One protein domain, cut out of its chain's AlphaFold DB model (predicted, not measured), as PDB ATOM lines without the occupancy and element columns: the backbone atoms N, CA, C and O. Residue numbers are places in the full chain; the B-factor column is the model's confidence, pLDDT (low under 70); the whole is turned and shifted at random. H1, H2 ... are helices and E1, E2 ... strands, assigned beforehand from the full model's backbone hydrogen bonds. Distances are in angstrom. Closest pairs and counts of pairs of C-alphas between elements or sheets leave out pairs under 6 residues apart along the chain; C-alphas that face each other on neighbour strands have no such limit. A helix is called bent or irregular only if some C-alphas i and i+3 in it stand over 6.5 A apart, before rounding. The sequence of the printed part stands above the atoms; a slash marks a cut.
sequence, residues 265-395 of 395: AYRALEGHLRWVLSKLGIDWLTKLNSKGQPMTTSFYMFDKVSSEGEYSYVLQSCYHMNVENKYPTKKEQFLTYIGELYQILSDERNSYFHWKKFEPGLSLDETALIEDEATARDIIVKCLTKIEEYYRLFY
ATOM      1  N   ALA A 265     -44.830  38.385   4.891       95.75
ATOM      2  CA  ALA A 265     -45.494  38.918   6.076       95.75
ATOM      3  C   ALA A 265     -44.578  38.897   7.311       95.75
ATOM      4  O   ALA A 265     -44.441  39.914   7.994       95.75
ATOM      5  N   TYR A 266     -43.886  37.780   7.561       93.62
ATOM      6  CA  TYR A 266     -42.897  37.690   8.635       93.62
ATOM      7  C   TYR A 266     -41.717  38.635   8.409       93.62
ATOM      8  O   TYR A 266     -41.269  39.289   9.350       93.62
ATOM      9  N   ARG A 267     -41.234  38.771   7.169       90.81
ATOM     10  CA  ARG A 267     -40.154  39.710   6.844       90.81
ATOM     11  C   ARG A 267     -40.580  41.162   7.017       90.81
ATOM     12  O   ARG A 267     -39.795  41.961   7.527       90.81
ATOM     13  N   ALA A 268     -41.805  41.512   6.631       95.62
ATOM     14  CA  ALA A 268     -42.357  42.837   6.884       95.62
ATOM     15  C   ALA A 268     -42.426  43.114   8.392       95.62
ATOM     16  O   ALA A 268     -41.999  44.179   8.840       95.62
ATOM     17  N   LEU A 269     -42.883  42.137   9.183       96.69
ATOM     18  CA  LEU A 269     -42.945  42.248  10.639       96.69
ATOM     19  C   LEU A 269     -41.551  42.414  11.263       96.69
ATOM     20  O   LEU A 269     -41.354  43.266  12.128       96.69
ATOM     21  N   GLU A 270     -40.564  41.650  10.789       93.50
ATOM     22  CA  GLU A 270     -39.174  41.749  11.234       93.50
ATOM     23  C   GLU A 270     -38.551  43.105  10.875       93.50
ATOM     24  O   GLU A 270     -37.928  43.755  11.719       93.50
ATOM     25  N   GLY A 271     -38.736  43.561   9.633       93.12
ATOM     26  CA  GLY A 271     -38.267  44.867   9.171       93.12
ATOM     27  C   GLY A 271     -38.897  46.016   9.957       93.12
ATOM     28  O   GLY A 271     -38.203  46.965  10.337       93.12
ATOM     29  N   HIS A 272     -40.191  45.904  10.268       97.12
ATOM     30  CA  HIS A 272     -40.899  46.835  11.141       97.12
ATOM     31  C   HIS A 272     -40.323  46.832  12.560       97.12
ATOM     32  O   HIS A 272     -39.969  47.898  13.063       97.12
ATOM     33  N   LEU A 273     -40.126  45.663  13.180       95.94
ATOM     34  CA  LEU A 273     -39.523  45.552  14.515       95.94
ATOM     35  C   LEU A 273     -38.135  46.209  14.567       95.94
ATOM     36  O   LEU A 273     -37.862  47.015  15.460       95.94
ATOM     37  N   ARG A 274     -37.268  45.927  13.588       93.81
ATOM     38  CA  ARG A 274     -35.935  46.547  13.476       93.81
ATOM     39  C   ARG A 274     -36.025  48.071  13.394       93.81
ATOM     40  O   ARG A 274     -35.297  48.777  14.091       93.81
ATOM     41  N   TRP A 275     -36.946  48.594  12.589       95.25
ATOM     42  CA  TRP A 275     -37.165  50.035  12.491       95.25
ATOM     43  C   TRP A 275     -37.667  50.646  13.807       95.25
ATOM     44  O   TRP A 275     -37.148  51.680  14.234       95.25
ATOM     45  N   VAL A 276     -38.628  50.001  14.475       96.12
ATOM     46  CA  VAL A 276     -39.153  50.436  15.779       96.12
ATOM     47  C   VAL A 276     -38.034  50.481  16.827       96.12
ATOM     48  O   VAL A 276     -37.878  51.491  17.513       96.12
ATOM     49  N   LEU A 277     -37.195  49.444  16.905       95.12
ATOM     50  CA  LEU A 277     -36.035  49.408  17.803       95.12
ATOM     51  C   LEU A 277     -35.051  50.550  17.509       95.12
ATOM     52  O   LEU A 277     -34.623  51.253  18.426       95.12
ATOM     53  N   SER A 278     -34.763  50.826  16.235       93.56
ATOM     54  CA  SER A 278     -33.934  51.975  15.851       93.56
ATOM     55  C   SER A 278     -34.559  53.319  16.239       93.56
ATOM     56  O   SER A 278     -33.836  54.225  16.654       93.56
ATOM     57  N   LYS A 279     -35.890  53.473  16.174       94.25
ATOM     58  CA  LYS A 279     -36.588  54.692  16.634       94.25
ATOM     59  C   LYS A 279     -36.496  54.915  18.142       94.25
ATOM     60  O   LYS A 279     -36.600  56.062  18.578       94.25
ATOM     61  N   LEU A 280     -36.286  53.848  18.908       95.38
ATOM     62  CA  LEU A 280     -36.011  53.891  20.342       95.38
ATOM     63  C   LEU A 280     -34.521  54.115  20.651       95.38
ATOM     64  O   LEU A 280     -34.160  54.271  21.813       95.38
ATOM     65  N   GLY A 281     -33.641  54.120  19.646       93.44
ATOM     66  CA  GLY A 281     -32.193  54.167  19.857       93.44
ATOM     67  C   GLY A 281     -31.622  52.864  20.426       93.44
ATOM     68  O   GLY A 281     -30.610  52.898  21.120       93.44
ATOM     69  N   ILE A 282     -32.278  51.728  20.172       92.31
ATOM     70  CA  ILE A 282     -31.810  50.398  20.576       92.31
ATOM     71  C   ILE A 282     -31.032  49.786  19.406       92.31
ATOM     72  O   ILE A 282     -31.586  49.593  18.321       92.31
ATOM     73  N   ASP A 283     -29.751  49.480  19.625       87.12
ATOM     74  CA  ASP A 283     -28.920  48.795  18.630       87.12
ATOM     75  C   ASP A 283     -29.295  47.310  18.554       87.12
ATOM     76  O   ASP A 283     -29.024  46.531  19.468       87.12
ATOM     77  N   TRP A 284     -29.914  46.913  17.446       83.81
ATOM     78  CA  TRP A 284     -30.259  45.523  17.159       83.81
ATOM     79  C   TRP A 284     -29.267  44.813  16.231       83.81
ATOM     80  O   TRP A 284     -29.343  43.592  16.085       83.81
ATOM     81  N   LEU A 285     -28.336  45.552  15.623       73.06
ATOM     82  CA  LEU A 285     -27.352  45.032  14.673       73.06
ATOM     83  C   LEU A 285     -26.183  44.364  15.387       73.06
ATOM     84  O   LEU A 285     -25.685  43.339  14.928       73.06
ATOM     85  N   THR A 286     -25.748  44.934  16.509       67.56
ATOM     86  CA  THR A 286     -24.492  44.528  17.138       67.56
ATOM     87  C   THR A 286     -24.740  43.927  18.512       67.56
ATOM     88  O   THR A 286     -24.794  44.629  19.516       67.56
ATOM     89  N   LYS A 287     -24.816  42.595  18.589       69.12
ATOM     90  CA  LYS A 287     -24.558  41.906  19.859       69.12
ATOM     91  C   LYS A 287     -23.074  41.602  19.932       69.12
ATOM     92  O   LYS A 287     -22.568  40.848  19.108       69.12
ATOM     93  N   LEU A 288     -22.373  42.161  20.908       68.62
ATOM     94  CA  LEU A 288     -20.985  41.790  21.156       68.62
ATOM     95  C   LEU A 288     -20.938  40.556  22.063       68.62
ATOM     96  O   LEU A 288     -21.627  40.495  23.081       68.62
ATOM     97  N   ASN A 289     -20.126  39.563  21.704       72.06
ATOM     98  CA  ASN A 289     -19.798  38.475  22.621       72.06
ATOM     99  C   ASN A 289     -18.881  38.976  23.757       72.06
ATOM    100  O   ASN A 289     -18.407  40.113  23.751       72.06
ATOM    101  N   SER A 290     -18.557  38.104  24.715       74.00
ATOM    102  CA  SER A 290     -17.638  38.411  25.826       74.00
ATOM    103  C   SER A 290     -16.220  38.827  25.397       74.00
ATOM    104  O   SER A 290     -15.443  39.287  26.227       74.00
ATOM    105  N   LYS A 291     -15.878  38.683  24.111       76.62
ATOM    106  CA  LYS A 291     -14.606  39.086  23.498       76.62
ATOM    107  C   LYS A 291     -14.730  40.355  22.643       76.62
ATOM    108  O   LYS A 291     -13.790  40.685  21.925       76.62
ATOM    109  N   GLY A 292     -15.871  41.049  22.682       73.06
ATOM    110  CA  GLY A 292     -16.101  42.266  21.901       73.06
ATOM    111  C   GLY A 292     -16.293  42.024  20.400       73.06
ATOM    112  O   GLY A 292     -16.105  42.948  19.617       73.06
ATOM    113  N   GLN A 293     -16.633  40.801  19.980       66.62
ATOM    114  CA  GLN A 293     -16.859  40.475  18.569       66.62
ATOM    115  C   GLN A 293     -18.359  40.491  18.242       66.62
ATOM    116  O   GLN A 293     -19.134  39.946  19.034       66.62
ATOM    117  N   PRO A 294     -18.771  41.048  17.087       59.56
ATOM    118  CA  PRO A 294     -20.154  40.980  16.624       59.56
ATOM    119  C   PRO A 294     -20.644  39.533  16.489       59.56
ATOM    120  O   PRO A 294     -19.947  38.673  15.954       59.56
ATOM    121  N   MET A 295     -21.853  39.274  16.972       59.75
ATOM    122  CA  MET A 295     -22.595  38.030  16.792       59.75
ATOM    123  C   MET A 295     -23.780  38.275  15.863       59.75
ATOM    124  O   MET A 295     -24.373  39.353  15.892       59.75
ATOM    125  N   THR A 296     -24.168  37.258  15.096       55.53
ATOM    126  CA  THR A 296     -25.452  37.236  14.385       55.53
ATOM    127  C   THR A 296     -26.588  37.389  15.399       55.53
ATOM    128  O   THR A 296     -26.679  36.638  16.374       55.53
ATOM    129  N   THR A 297     -27.414  38.425  15.239       56.41
ATOM    130  CA  THR A 297     -28.349  38.849  16.284       56.41
ATOM    131  C   THR A 297     -29.715  38.184  16.127       56.41
ATOM    132  O   THR A 297     -30.582  38.640  15.392       56.41
ATOM    133  N   SER A 298     -29.963  37.128  16.905       65.19
ATOM    134  CA  SER A 298     -31.315  36.879  17.418       65.19
ATOM    135  C   SER A 298     -31.631  38.031  18.376       65.19
ATOM    136  O   SER A 298     -30.851  38.205  19.314       65.19
ATOM    137  N   PHE A 299     -32.675  38.828  18.122       85.31
ATOM    138  CA  PHE A 299     -33.091  40.017  18.892       85.31
ATOM    139  C   PHE A 299     -32.826  39.908  20.410       85.31
ATOM    140  O   PHE A 299     -33.667  39.495  21.198       85.31
ATOM    141  N   TYR A 300     -31.615  40.280  20.828       85.44
ATOM    142  CA  TYR A 300     -31.061  39.904  22.134       85.44
ATOM    143  C   TYR A 300     -31.561  40.779  23.280       85.44
ATOM    144  O   TYR A 300     -31.255  40.503  24.436       85.44
ATOM    145  N   MET A 301     -32.276  41.845  22.930       91.56
ATOM    146  CA  MET A 301     -32.900  42.797  23.833       91.56
ATOM    147  C   MET A 301     -34.211  42.279  24.430       91.56
ATOM    148  O   MET A 301     -34.848  43.008  25.184       91.56
ATOM    149  N   PHE A 302     -34.631  41.057  24.091       93.62
ATOM    150  CA  PHE A 302     -35.831  40.433  24.629       93.62
ATOM    151  C   PHE A 302     -35.489  39.251  25.529       93.62
ATOM    152  O   PHE A 302     -34.688  38.389  25.163       93.62
ATOM    153  N   ASP A 303     -36.154  39.192  26.678       93.12
ATOM    154  CA  ASP A 303     -36.100  38.060  27.594       93.12
ATOM    155  C   ASP A 303     -37.352  37.203  27.431       93.12
ATOM    156  O   ASP A 303     -38.462  37.721  27.304       93.12
ATOM    157  N   LYS A 304     -37.174  35.881  27.481       92.62
ATOM    158  CA  LYS A 304     -38.276  34.925  27.587       92.62
ATOM    159  C   LYS A 304     -38.654  34.779  29.060       92.62
ATOM    160  O   LYS A 304     -37.858  34.277  29.852       92.62
ATOM    161  N   VAL A 305     -39.859  35.201  29.420       92.12
ATOM    162  CA  VAL A 305     -40.394  35.145  30.787       92.12
ATOM    163  C   VAL A 305     -41.498  34.101  30.833       92.12
ATOM    164  O   VAL A 305     -42.298  34.021  29.911       92.12
ATOM    165  N   SER A 306     -41.544  33.289  31.891       90.31
ATOM    166  CA  SER A 306     -42.603  32.296  32.086       90.31
ATOM    167  C   SER A 306     -43.454  32.630  33.305       90.31
ATOM    168  O   SER A 306     -42.919  32.975  34.360       90.31
ATOM    169  N   SER A 307     -44.770  32.509  33.149       83.75
ATOM    170  CA  SER A 307     -45.765  32.652  34.208       83.75
ATOM    171  C   SER A 307     -46.845  31.592  34.009       83.75
ATOM    172  O   SER A 307     -47.380  31.463  32.916       83.75
ATOM    173  N   GLU A 308     -47.146  30.818  35.054       80.31
ATOM    174  CA  GLU A 308     -48.269  29.859  35.084       80.31
ATOM    175  C   GLU A 308     -48.326  28.846  33.914       80.31
ATOM    176  O   GLU A 308     -49.391  28.370  33.540       80.31
ATOM    177  N   GLY A 309     -47.172  28.461  33.359       78.44
ATOM    178  CA  GLY A 309     -47.087  27.488  32.258       78.44
ATOM    179  C   GLY A 309     -47.139  28.105  30.860       78.44
ATOM    180  O   GLY A 309     -46.856  27.412  29.885       78.44
ATOM    181  N   GLU A 310     -47.392  29.407  30.760       83.25
ATOM    182  CA  GLU A 310     -47.225  30.183  29.537       83.25
ATOM    183  C   GLU A 310     -45.890  30.933  29.565       83.25
ATOM    184  O   GLU A 310     -45.247  31.102  30.613       83.25
ATOM    185  N   TYR A 311     -45.426  31.358  28.393       88.44
ATOM    186  CA  TYR A 311     -44.281  32.248  28.291       88.44
ATOM    187  C   TYR A 311     -44.554  33.372  27.307       88.44
ATOM    188  O   TYR A 311     -45.256  33.193  26.315       88.44
ATOM    189  N   SER A 312     -43.936  34.513  27.573       91.94
ATOM    190  CA  SER A 312     -43.945  35.673  26.699       91.94
ATOM    191  C   SER A 312     -42.530  36.204  26.511       91.94
ATOM    192  O   SER A 312     -41.648  35.976  27.347       91.94
ATOM    193  N   TYR A 313     -42.296  36.919  25.416       94.25
ATOM    194  CA  TYR A 313     -41.103  37.745  25.296       94.25
ATOM    195  C   TYR A 313     -41.383  39.167  25.758       94.25
ATOM    196  O   TYR A 313     -42.380  39.780  25.379       94.25
ATOM    197  N   VAL A 314     -40.461  39.715  26.545       96.00
ATOM    198  CA  VAL A 314     -40.524  41.094  27.036       96.00
ATOM    199  C   VAL A 314     -39.237  41.824  26.699       96.00
ATOM    200  O   VAL A 314     -38.156  41.240  26.733       96.00
ATOM    201  N   LEU A 315     -39.334  43.116  26.387       96.75
ATOM    202  CA  LEU A 315     -38.148  43.953  26.220       96.75
ATOM    203  C   LEU A 315     -37.414  44.071  27.567       96.75
ATOM    204  O   LEU A 315     -38.036  44.381  28.587       96.75
ATOM    205  N   GLN A 316     -36.097  43.861  27.564       95.62
ATOM    206  CA  GLN A 316     -35.244  43.956  28.750       95.62
ATOM    207  C   GLN A 316     -35.399  45.308  29.453       95.62
ATOM    208  O   GLN A 316     -35.473  46.366  28.818       95.62
ATOM    209  N   SER A 317     -35.395  45.275  30.788       95.94
ATOM    210  CA  SER A 317     -35.635  46.447  31.642       95.94
ATOM    211  C   SER A 317     -34.654  47.598  31.405       95.94
ATOM    212  O   SER A 317     -35.029  48.763  31.533       95.94
ATOM    213  N   CYS A 318     -33.421  47.302  30.980       94.19
ATOM    214  CA  CYS A 318     -32.419  48.312  30.635       94.19
ATOM    215  C   CYS A 318     -32.836  49.219  29.461       94.19
ATOM    216  O   CYS A 318     -32.355  50.347  29.381       94.19
ATOM    217  N   TYR A 319     -33.763  48.781  28.601       96.44
ATOM    218  CA  TYR A 319     -34.288  49.569  27.482       96.44
ATOM    219  C   TYR A 319     -35.621  50.266  27.791       96.44
ATOM    220  O   TYR A 319     -36.144  51.002  26.954       96.44
ATOM    221  N   HIS A 320     -36.198  50.079  28.983       97.38
ATOM    222  CA  HIS A 320     -37.499  50.676  29.321       97.38
ATOM    223  C   HIS A 320     -37.447  52.204  29.351       97.38
ATOM    224  O   HIS A 320     -38.429  52.850  28.993       97.38
ATOM    225  N   MET A 321     -36.297  52.784  29.704       97.12
ATOM    226  CA  MET A 321     -36.090  54.234  29.662       97.12
ATOM    227  C   MET A 321     -36.177  54.780  28.227       97.12
ATOM    228  O   MET A 321     -36.729  55.856  28.007       97.12
ATOM    229  N   ASN A 322     -35.694  54.032  27.228       97.62
ATOM    230  CA  ASN A 322     -35.830  54.404  25.817       97.62
ATOM    231  C   ASN A 322     -37.306  54.501  25.410       97.62
ATOM    232  O   ASN A 322     -37.704  55.448  24.728       97.62
ATOM    233  N   VAL A 323     -38.117  53.539  25.860       97.38
ATOM    234  CA  VAL A 323     -39.565  53.513  25.617       97.38
ATOM    235  C   VAL A 323     -40.262  54.653  26.349       97.38
ATOM    236  O   VAL A 323     -41.051  55.363  25.737       97.38
ATOM    237  N   GLU A 324     -39.952  54.873  27.625       97.19
ATOM    238  CA  GLU A 324     -40.553  55.934  28.441       97.19
ATOM    239  C   GLU A 324     -40.274  57.330  27.874       97.19
ATOM    240  O   GLU A 324     -41.185  58.144  27.755       97.19
ATOM    241  N   ASN A 325     -39.045  57.576  27.417       96.81
ATOM    242  CA  ASN A 325     -38.679  58.836  26.771       96.81
ATOM    243  C   ASN A 325     -39.444  59.073  25.462       96.81
ATOM    244  O   ASN A 325     -39.746  60.215  25.114       96.81
ATOM    245  N   LYS A 326     -39.740  58.006  24.711       96.56
ATOM    246  CA  LYS A 326     -40.428  58.098  23.419       96.56
ATOM    247  C   LYS A 326     -41.952  58.142  23.564       96.56
ATOM    248  O   LYS A 326     -42.612  58.863  22.818       96.56
ATOM    249  N   TYR A 327     -42.492  57.385  24.516       96.12
ATOM    250  CA  TYR A 327     -43.918  57.128  24.715       96.12
ATOM    251  C   TYR A 327     -44.306  57.250  26.204       96.12
ATOM    252  O   TYR A 327     -44.785  56.279  26.795       96.12
ATOM    253  N   PRO A 328     -44.159  58.433  26.830       94.62
ATOM    254  CA  PRO A 328     -44.278  58.589  28.285       94.62
ATOM    255  C   PRO A 328     -45.652  58.193  28.836       94.62
ATOM    256  O   PRO A 328     -45.756  57.638  29.923       94.62
ATOM    257  N   THR A 329     -46.721  58.421  28.069       96.50
ATOM    258  CA  THR A 329     -48.098  58.085  28.465       96.50
ATOM    259  C   THR A 329     -48.566  56.714  27.975       96.50
ATOM    260  O   THR A 329     -49.675  56.301  28.299       96.50
ATOM    261  N   LYS A 330     -47.747  56.007  27.182       96.75
ATOM    262  CA  LYS A 330     -48.096  54.725  26.541       96.75
ATOM    263  C   LYS A 330     -47.039  53.639  26.763       96.75
ATOM    264  O   LYS A 330     -47.029  52.647  26.043       96.75
ATOM    265  N   LYS A 331     -46.164  53.809  27.759       96.88
ATOM    266  CA  LYS A 331     -45.036  52.914  28.054       96.88
ATOM    267  C   LYS A 331     -45.456  51.447  28.157       96.88
ATOM    268  O   LYS A 331     -44.976  50.633  27.378       96.88
ATOM    269  N   GLU A 332     -46.376  51.122  29.063       97.31
ATOM    270  CA  GLU A 332     -46.807  49.732  29.298       97.31
ATOM    271  C   GLU A 332     -47.488  49.118  28.068       97.31
ATOM    272  O   GLU A 332     -47.225  47.974  27.695       97.31
ATOM    273  N   GLN A 333     -48.308  49.915  27.373       98.00
ATOM    274  CA  GLN A 333     -48.950  49.497  26.127       98.00
ATOM    275  C   GLN A 333     -47.911  49.191  25.041       98.00
ATOM    276  O   GLN A 333     -48.033  48.202  24.322       98.00
ATOM    277  N   PHE A 334     -46.868  50.013  24.937       98.19
ATOM    278  CA  PHE A 334     -45.794  49.822  23.973       98.19
ATOM    279  C   PHE A 334     -44.908  48.616  24.317       98.19
ATOM    280  O   PHE A 334     -44.539  47.858  23.424       98.19
ATOM    281  N   LEU A 335     -44.578  48.416  25.598       97.81
ATOM    282  CA  LEU A 335     -43.808  47.254  26.062       97.81
ATOM    283  C   LEU A 335     -44.539  45.940  25.761       97.81
ATOM    284  O   LEU A 335     -43.909  44.984  25.316       97.81
ATOM    285  N   THR A 336     -45.862  45.925  25.936       97.25
ATOM    286  CA  THR A 336     -46.711  44.785  25.558       97.25
ATOM    287  C   THR A 336     -46.665  44.561  24.046       97.25
ATOM    288  O   THR A 336     -46.294  43.483  23.590       97.25
ATOM    289  N   TYR A 337     -46.934  45.611  23.264       98.00
ATOM    290  CA  TYR A 337     -46.928  45.565  21.802       98.00
ATOM    291  C   TYR A 337     -45.616  45.014  21.220       98.00
ATOM    292  O   TYR A 337     -45.623  44.139  20.352       98.00
ATOM    293  N   ILE A 338     -44.472  45.524  21.688       97.38
ATOM    294  CA  ILE A 338     -43.172  45.128  21.143       97.38
ATOM    295  C   ILE A 338     -42.780  43.700  21.557       97.38
ATOM    296  O   ILE A 338     -42.106  43.011  20.792       97.38
ATOM    297  N   GLY A 339     -43.231  43.239  22.729       96.38
ATOM    298  CA  GLY A 339     -43.093  41.846  23.158       96.38
ATOM    299  C   GLY A 339     -43.895  40.887  22.278       96.38
ATOM    300  O   GLY A 339     -43.350  39.908  21.773       96.38
ATOM    301  N   GLU A 340     -45.160  41.217  22.002       96.00
ATOM    302  CA  GLU A 340     -46.032  40.436  21.114       96.00
ATOM    303  C   GLU A 340     -45.497  40.358  19.677       96.00
ATOM    304  O   GLU A 340     -45.533  39.293  19.061       96.00
ATOM    305  N   LEU A 341     -44.955  41.462  19.144       95.50
ATOM    306  CA  LEU A 341     -44.270  41.470  17.846       95.50
ATOM    307  C   LEU A 341     -43.151  40.427  17.792       95.50
ATOM    308  O   LEU A 341     -43.050  39.660  16.833       95.50
ATOM    309  N   TYR A 342     -42.292  40.417  18.814       94.62
ATOM    310  CA  TYR A 342     -41.159  39.505  18.842       94.62
ATOM    311  C   TYR A 342     -41.586  38.058  19.108       94.62
ATOM    312  O   TYR A 342     -40.990  37.152  18.534       94.62
ATOM    313  N   GLN A 343     -42.654  37.824  19.876       93.31
ATOM    314  CA  GLN A 343     -43.233  36.490  20.058       93.31
ATOM    315  C   GLN A 343     -43.573  35.822  18.721       93.31
ATOM    316  O   GLN A 343     -43.151  34.693  18.480       93.31
ATOM    317  N   ILE A 344     -44.266  36.540  17.831       93.69
ATOM    318  CA  ILE A 344     -44.643  36.031  16.503       93.69
ATOM    319  C   ILE A 344     -43.389  35.639  15.702       93.69
ATOM    320  O   ILE A 344     -43.328  34.576  15.084       93.69
ATOM    321  N   LEU A 345     -42.351  36.478  15.741       90.69
ATOM    322  CA  LEU A 345     -41.096  36.230  15.027       90.69
ATOM    323  C   LEU A 345     -40.255  35.109  15.647       90.69
ATOM    324  O   LEU A 345     -39.552  34.405  14.928       90.69
ATOM    325  N   SER A 346     -40.269  34.965  16.970       87.19
ATOM    326  CA  SER A 346     -39.400  34.021  17.670       87.19
ATOM    327  C   SER A 346     -39.980  32.613  17.728       87.19
ATOM    328  O   SER A 346     -39.216  31.650  17.747       87.19
ATOM    329  N   ASP A 347     -41.300  32.474  17.746       83.31
ATOM    330  CA  ASP A 347     -41.935  31.168  17.902       83.31
ATOM    331  C   ASP A 347     -42.535  30.674  16.593       83.31
ATOM    332  O   ASP A 347     -42.145  29.621  16.091       83.31
ATOM    333  N   GLU A 348     -43.452  31.453  16.018       83.12
ATOM    334  CA  GLU A 348     -44.219  31.025  14.849       83.12
ATOM    335  C   GLU A 348     -43.316  30.973  13.622       83.12
ATOM    336  O   GLU A 348     -43.146  29.908  13.033       83.12
ATOM    337  N   ARG A 349     -42.620  32.071  13.297       82.50
ATOM    338  CA  ARG A 349     -41.678  32.071  12.167       82.50
ATOM    339  C   ARG A 349     -40.604  30.990  12.336       82.50
ATOM    340  O   ARG A 349     -40.382  30.216  11.414       82.50
ATOM    341  N   ASN A 350     -39.949  30.891  13.493       78.88
ATOM    342  CA  ASN A 350     -38.888  29.893  13.674       78.88
ATOM    343  C   ASN A 350     -39.393  28.453  13.493       78.88
ATOM    344  O   ASN A 350     -38.653  27.631  12.955       78.88
ATOM    345  N   SER A 351     -40.635  28.150  13.892       78.94
ATOM    346  CA  SER A 351     -41.222  26.816  13.708       78.94
ATOM    347  C   SER A 351     -41.369  26.415  12.238       78.94
ATOM    348  O   SER A 351     -41.174  25.249  11.909       78.94
ATOM    349  N   TYR A 352     -41.635  27.384  11.361       79.19
ATOM    350  CA  TYR A 352     -41.842  27.162   9.931       79.19
ATOM    351  C   TYR A 352     -40.557  27.266   9.096       79.19
ATOM    352  O   TYR A 352     -40.493  26.776   7.972       79.19
ATOM    353  N   PHE A 353     -39.520  27.927   9.619       71.88
ATOM    354  CA  PHE A 353     -38.280  28.201   8.880       71.88
ATOM    355  C   PHE A 353     -37.152  27.217   9.229       71.88
ATOM    356  O   PHE A 353     -36.108  27.209   8.570       71.88
ATOM    357  N   HIS A 354     -37.346  26.369  10.243       69.25
ATOM    358  CA  HIS A 354     -36.357  25.399  10.697       69.25
ATOM    359  C   HIS A 354     -36.944  23.990  10.792       69.25
ATOM    360  O   HIS A 354     -38.015  23.779  11.351       69.25
ATOM    361  N   TRP A 355     -36.185  23.005  10.308       63.88
ATOM    362  CA  TRP A 355     -36.490  21.594  10.539       63.88
ATOM    363  C   TRP A 355     -36.402  21.292  12.034       63.88
ATOM    364  O   TRP A 355     -35.400  21.619  12.684       63.88
ATOM    365  N   LYS A 356     -37.421  20.631  12.587       64.62
ATOM    366  CA  LYS A 356     -37.308  20.076  13.938       64.62
ATOM    367  C   LYS A 356     -36.349  18.883  13.929       64.62
ATOM    368  O   LYS A 356     -36.093  18.268  12.895       64.62
ATOM    369  N   LYS A 357     -35.753  18.575  15.088       56.09
ATOM    370  CA  LYS A 357     -34.810  17.453  15.212       56.09
ATOM    371  C   LYS A 357     -35.482  16.149  14.779       56.09
ATOM    372  O   LYS A 357     -36.469  15.742  15.375       56.09
ATOM    373  N   PHE A 358     -34.874  15.477  13.807       53.69
ATOM    374  CA  PHE A 358     -35.157  14.084  13.489       53.69
ATOM    375  C   PHE A 358     -34.445  13.198  14.518       53.69
ATOM    376  O   PHE A 358     -33.211  13.185  14.560       53.69
ATOM    377  N   GLU A 359     -35.186  12.490  15.371       55.66
ATOM    378  CA  GLU A 359     -34.590  11.524  16.299       55.66
ATOM    379  C   GLU A 359     -34.343  10.183  15.584       55.66
ATOM    380  O   GLU A 359     -35.298   9.510  15.186       55.66
ATOM    381  N   PRO A 360     -33.081   9.739  15.408       51.91
ATOM    382  CA  PRO A 360     -32.803   8.464  14.756       51.91
ATOM    383  C   PRO A 360     -33.419   7.306  15.554       51.91
ATOM    384  O   PRO A 360     -33.021   7.050  16.688       51.91
ATOM    385  N   GLY A 361     -34.372   6.589  14.952       58.22
ATOM    386  CA  GLY A 361     -35.073   5.458  15.578       58.22
ATOM    387  C   GLY A 361     -36.534   5.735  15.944       58.22
ATOM    388  O   GLY A 361     -37.265   4.785  16.218       58.22
ATOM    389  N   LEU A 362     -36.981   6.992  15.869       55.78
ATOM    390  CA  LEU A 362     -38.388   7.380  15.920       55.78
ATOM    391  C   LEU A 362     -38.774   7.945  14.549       55.78
ATOM    392  O   LEU A 362     -38.177   8.896  14.061       55.78
ATOM    393  N   SER A 363     -39.768   7.349  13.891       54.94
ATOM    394  CA  SER A 363     -40.300   7.840  12.612       54.94
ATOM    395  C   SER A 363     -41.256   9.024  12.818       54.94
ATOM    396  O   SER A 363     -42.375   9.008  12.310       54.94
ATOM    397  N   LEU A 364     -40.858  10.002  13.631       53.38
ATOM    398  CA  LEU A 364     -41.624  11.210  13.923       53.38
ATOM    399  C   LEU A 364     -40.847  12.402  13.367       53.38
ATOM    400  O   LEU A 364     -39.838  12.817  13.929       53.38
ATOM    401  N   ASP A 365     -41.307  12.902  12.222       61.06
ATOM    402  CA  ASP A 365     -40.903  14.201  11.699       61.06
ATOM    403  C   ASP A 365     -41.915  15.232  12.209       61.06
ATOM    404  O   ASP A 365     -43.094  15.170  11.873       61.06
ATOM    405  N   GLU A 366     -41.465  16.133  13.081       65.50
ATOM    406  CA  GLU A 366     -42.296  17.211  13.629       65.50
ATOM    407  C   GLU A 366     -42.112  18.537  12.871       65.50
ATOM    408  O   GLU A 366     -42.496  19.593  13.380       65.50
ATOM    409  N   THR A 367     -41.457  18.526  11.705       69.50
ATOM    410  CA  THR A 367     -41.257  19.741  10.906       69.50
ATOM    411  C   THR A 367     -42.610  20.353  10.562       69.50
ATOM    412  O   THR A 367     -43.446  19.717   9.925       69.50
ATOM    413  N   ALA A 368     -42.838  21.584  11.024       77.88
ATOM    414  CA  ALA A 368     -44.110  22.254  10.825       77.88
ATOM    415  C   ALA A 368     -44.205  22.761   9.384       77.88
ATOM    416  O   ALA A 368     -43.351  23.523   8.931       77.88
ATOM    417  N   LEU A 369     -45.267  22.357   8.695       81.38
ATOM    418  CA  LEU A 369     -45.676  22.900   7.406       81.38
ATOM    419  C   LEU A 369     -47.050  23.544   7.563       81.38
ATOM    420  O   LEU A 369     -47.862  23.116   8.386       81.38
ATOM    421  N   ILE A 370     -47.312  24.579   6.776       86.69
ATOM    422  CA  ILE A 370     -48.655  25.131   6.634       86.69
ATOM    423  C   ILE A 370     -49.327  24.385   5.484       86.69
ATOM    424  O   ILE A 370     -49.075  24.680   4.322       86.69
ATOM    425  N   GLU A 371     -50.150  23.395   5.806       82.75
ATOM    426  CA  GLU A 371     -50.800  22.526   4.810       82.75
ATOM    427  C   GLU A 371     -52.125  23.101   4.287       82.75
ATOM    428  O   GLU A 371     -52.690  22.590   3.321       82.75
ATOM    429  N   ASP A 372     -52.619  24.182   4.897       85.44
ATOM    430  CA  ASP A 372     -53.864  24.828   4.505       85.44
ATOM    431  C   ASP A 372     -53.688  26.321   4.191       85.44
ATOM    432  O   ASP A 372     -52.996  27.086   4.869       85.44
ATOM    433  N   GLU A 373     -54.355  26.751   3.122       86.81
ATOM    434  CA  GLU A 373     -54.264  28.117   2.615       86.81
ATOM    435  C   GLU A 373     -54.853  29.151   3.594       86.81
ATOM    436  O   GLU A 373     -54.415  30.304   3.620       86.81
ATOM    437  N   ALA A 374     -55.843  28.759   4.403       89.56
ATOM    438  CA  ALA A 374     -56.511  29.656   5.342       89.56
ATOM    439  C   ALA A 374     -55.559  30.083   6.467       89.56
ATOM    440  O   ALA A 374     -55.394  31.279   6.693       89.56
ATOM    441  N   THR A 375     -54.835  29.139   7.071       92.31
ATOM    442  CA  THR A 375     -53.806  29.404   8.083       92.31
ATOM    443  C   THR A 375     -52.719  30.329   7.545       92.31
ATOM    444  O   THR A 375     -52.328  31.287   8.217       92.31
ATOM    445  N   ALA A 376     -52.251  30.110   6.311       92.25
ATOM    446  CA  ALA A 376     -51.276  31.005   5.689       92.25
ATOM    447  C   ALA A 376     -51.809  32.443   5.569       92.25
ATOM    448  O   ALA A 376     -51.110  33.404   5.898       92.25
ATOM    449  N   ARG A 377     -53.062  32.599   5.122       93.94
ATOM    450  CA  ARG A 377     -53.729  33.903   4.991       93.94
ATOM    451  C   ARG A 377     -53.934  34.573   6.351       93.94
ATOM    452  O   ARG A 377     -53.678  35.772   6.464       93.94
ATOM    453  N   ASP A 378     -54.306  33.815   7.376       95.25
ATOM    454  CA  ASP A 378     -54.483  34.314   8.740       95.25
ATOM    455  C   ASP A 378     -53.165  34.814   9.336       95.25
ATOM    456  O   ASP A 378     -53.128  35.888   9.938       95.25
ATOM    457  N   ILE A 379     -52.058  34.102   9.101       96.25
ATOM    458  CA  ILE A 379     -50.719  34.552   9.506       96.25
ATOM    459  C   ILE A 379     -50.351  35.862   8.806       96.25
ATOM    460  O   ILE A 379     -49.846  36.784   9.452       96.25
ATOM    461  N   ILE A 380     -50.626  35.983   7.502       97.00
ATOM    462  CA  ILE A 380     -50.366  37.229   6.773       97.00
ATOM    463  C   ILE A 380     -51.161  38.380   7.393       97.00
ATOM    464  O   ILE A 380     -50.578  39.415   7.723       97.00
ATOM    465  N   VAL A 381     -52.470  38.200   7.588       97.62
ATOM    466  CA  VAL A 381     -53.342  39.217   8.193       97.62
ATOM    467  C   VAL A 381     -52.832  39.594   9.580       97.62
ATOM    468  O   VAL A 381     -52.624  40.774   9.844       97.62
ATOM    469  N   LYS A 382     -52.533  38.614  10.436       97.62
ATOM    470  CA  LYS A 382     -52.009  38.827  11.790       97.62
ATOM    471  C   LYS A 382     -50.742  39.686  11.800       97.62
ATOM    472  O   LYS A 382     -50.669  40.658  12.555       97.62
ATOM    473  N   CYS A 383     -49.761  39.363  10.957       98.06
ATOM    474  CA  CYS A 383     -48.524  40.135  10.835       98.06
ATOM    475  C   CYS A 383     -48.796  41.578  10.382       98.06
ATOM    476  O   CYS A 383     -48.310  42.524  11.003       98.06
ATOM    477  N   LEU A 384     -49.606  41.773   9.339       98.38
ATOM    478  CA  LEU A 384     -49.908  43.112   8.820       98.38
ATOM    479  C   LEU A 384     -50.732  43.947   9.809       98.38
ATOM    480  O   LEU A 384     -50.438  45.127  10.004       98.38
ATOM    481  N   THR A 385     -51.685  43.335  10.516       98.00
ATOM    482  CA  THR A 385     -52.445  43.986  11.591       98.00
ATOM    483  C   THR A 385     -51.537  44.427  12.736       98.00
ATOM    484  O   THR A 385     -51.738  45.511  13.279       98.00
ATOM    485  N   LYS A 386     -50.499  43.656  13.084       97.88
ATOM    486  CA  LYS A 386     -49.513  44.075  14.094       97.88
ATOM    487  C   LYS A 386     -48.666  45.261  13.637       97.88
ATOM    488  O   LYS A 386     -48.293  46.094  14.464       97.88
ATOM    489  N   ILE A 387     -48.380  45.394  12.344       98.44
ATOM    490  CA  ILE A 387     -47.746  46.608  11.810       98.44
ATOM    491  C   ILE A 387     -48.722  47.787  11.922       98.44
ATOM    492  O   ILE A 387     -48.373  48.806  12.516       98.44
ATOM    493  N   GLU A 388     -49.955  47.638  11.430       98.12
ATOM    494  CA  GLU A 388     -51.010  48.663  11.494       98.12
ATOM    495  C   GLU A 388     -51.287  49.139  12.929       98.12
ATOM    496  O   GLU A 388     -51.439  50.338  13.178       98.12
ATOM    497  N   GLU A 389     -51.292  48.219  13.894       98.06
ATOM    498  CA  GLU A 389     -51.507  48.505  15.310       98.06
ATOM    499  C   GLU A 389     -50.530  49.563  15.840       98.06
ATOM    500  O   GLU A 389     -50.957  50.472  16.557       98.06
ATOM    501  N   TYR A 390     -49.257  49.526  15.431       97.94
ATOM    502  CA  TYR A 390     -48.296  50.554  15.830       97.94
ATOM    503  C   TYR A 390     -48.690  51.937  15.328       97.94
ATOM    504  O   TYR A 390     -48.632  52.909  16.079       97.94
ATOM    505  N   TYR A 391     -49.108  52.034  14.069       97.25
ATOM    506  CA  TYR A 391     -49.459  53.312  13.457       97.25
ATOM    507  C   TYR A 391     -50.783  53.869  13.971       97.25
ATOM    508  O   TYR A 391     -50.983  55.078  13.953       97.25
ATOM    509  N   ARG A 392     -51.673  53.006  14.462       96.62
ATOM    510  CA  ARG A 392     -52.910  53.412  15.131       96.62
ATOM    511  C   ARG A 392     -52.670  53.875  16.570       96.62
ATOM    512  O   ARG A 392     -53.373  54.757  17.059       96.62
ATOM    513  N   LEU A 393     -51.731  53.245  17.278       95.88
ATOM    514  CA  LEU A 393     -51.536  53.459  18.712       95.88
ATOM    515  C   LEU A 393     -50.400  54.425  19.053       95.88
ATOM    516  O   LEU A 393     -50.490  55.089  20.085       95.88
ATOM    517  N   PHE A 394     -49.345  54.522  18.246       95.31
ATOM    518  CA  PHE A 394     -48.090  55.184  18.633       95.31
ATOM    519  C   PHE A 394     -47.555  56.204  17.618       95.31
ATOM    520  O   PHE A 394     -46.571  56.880  17.925       95.31
ATOM    521  N   TYR A 395     -48.175  56.318  16.444       88.00
ATOM    522  CA  TYR A 395     -47.882  57.341  15.437       88.00
ATOM    523  C   TYR A 395     -48.985  58.397  15.450       88.00
ATOM    524  O   TYR A 395     -48.643  59.597  15.348       88.00
TER     525      TYR A 395
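What this domain is: This is residues 265 to 395 of the 395 residues of the protein "RnlA-toxin_C domain-containing protein" of Streptococcus sp. M334 (UniProt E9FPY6). Three helices, H1, H3 and H4, make a loose up-and-down bundle whose centres form a triangle; a two-stranded hairpin, E1 and E2, packs mainly through E2 on the side of H3 away from H1 and H4, and the short helix H2 sits at the first end of H3. Two long loops reach away from this body: residues 280 to 301 run between H1 and E1, and residues 354 to 372 run out past the last end of H3 and fold back to H4. The printed part has 131 residues with four named helices and two named strands, in the order H1 E1 E2 H2 H3 H4, and its class is mostly helix. The sheet has the order E1 - E2 and is antiparallel. The whole is only just compact, close to loose, with a radius of gyration of the C-alphas of 16.9 A, and spans 54 by 43 by 31 A.

How they stand to each other: H1, residues 265 to 279, H3, residues 331 to 353, and H4, residues 373 to 393, form the bundle, up and down in that each runs against the one before it in the chain. H1 and H3 touch, closest at the C-alphas of Tyr 266 and Arg 349, 6.7 A apart; they run opposite ways at 37 degrees, only just a steep tilt. H4 touches H1 with residues 379 to 387 alone, the same way at a shallow tilt of 19 degrees; the closest C-alphas are those of Ala 265 and Ile 380, 5.2 A apart. H3 and H4 are close but not clearly touching, with the C-alphas of Leu 341 and Lys 386 closest at 7.0 A; their shallow tilt is 23 degrees, opposite ways. The strands E1, residues 302 to 307, and E2, residues 310 to 315, are a hairpin, antiparallel at 149 degrees between their directions. N 305 and O 312 are 2.8 A apart and N 312 and O 305 2.9 A, within hydrogen-bond range. The closest C-alphas of E2 and H3 are those of Val 314 and Gly 339, 4.7 A apart. H2, residues 317 to 326, touches residues 331 to 335 of H3 alone, closest at the C-alphas of Glu 324 and Lys 331, 5.4 A apart, at a steep tilt of 59 degrees, opposite ways. H1 and H2 are near each other, while H2 and H4 are apart. Every O i to N i+4 pair is within hydrogen-bond range in H1, against 4 of 6 in H2, 17 of 19 in H3 and 15 of 17 in H4.

Where its parts are: H1 begins at C-alpha 265, at (-45.494, 38.918, 6.076), and is 21.0 A long. E1 and E2 measure 15.8 A and 16.8 A. H2, 15.0 A, is irregular: C-alphas 318 and 321 are 7.0 A apart. H3, the longest helix, covers 32.0 A from C-alpha 331 at (-45.036, 52.914, 28.054). H4 is 30.1 A long, has a kink of 26 degrees near residue 387, and ends at C-alpha 393, at (-51.536, 53.459, 18.712).

The domain as a whole: The two C-alphas farthest apart are those of Thr 329 and Gly 361, 55.7 A. The printed part has no cut, and residue 395 is the chain's last. The links H1 to E1 and H3 to H4 are long; in the first, residues 287 to 288 pair antiparallel with residues 294 to 295. The mean pLDDT of the printed part is 86.3, and it is under 70 at residues 286 to 288, 293 to 298 and 354 to 367.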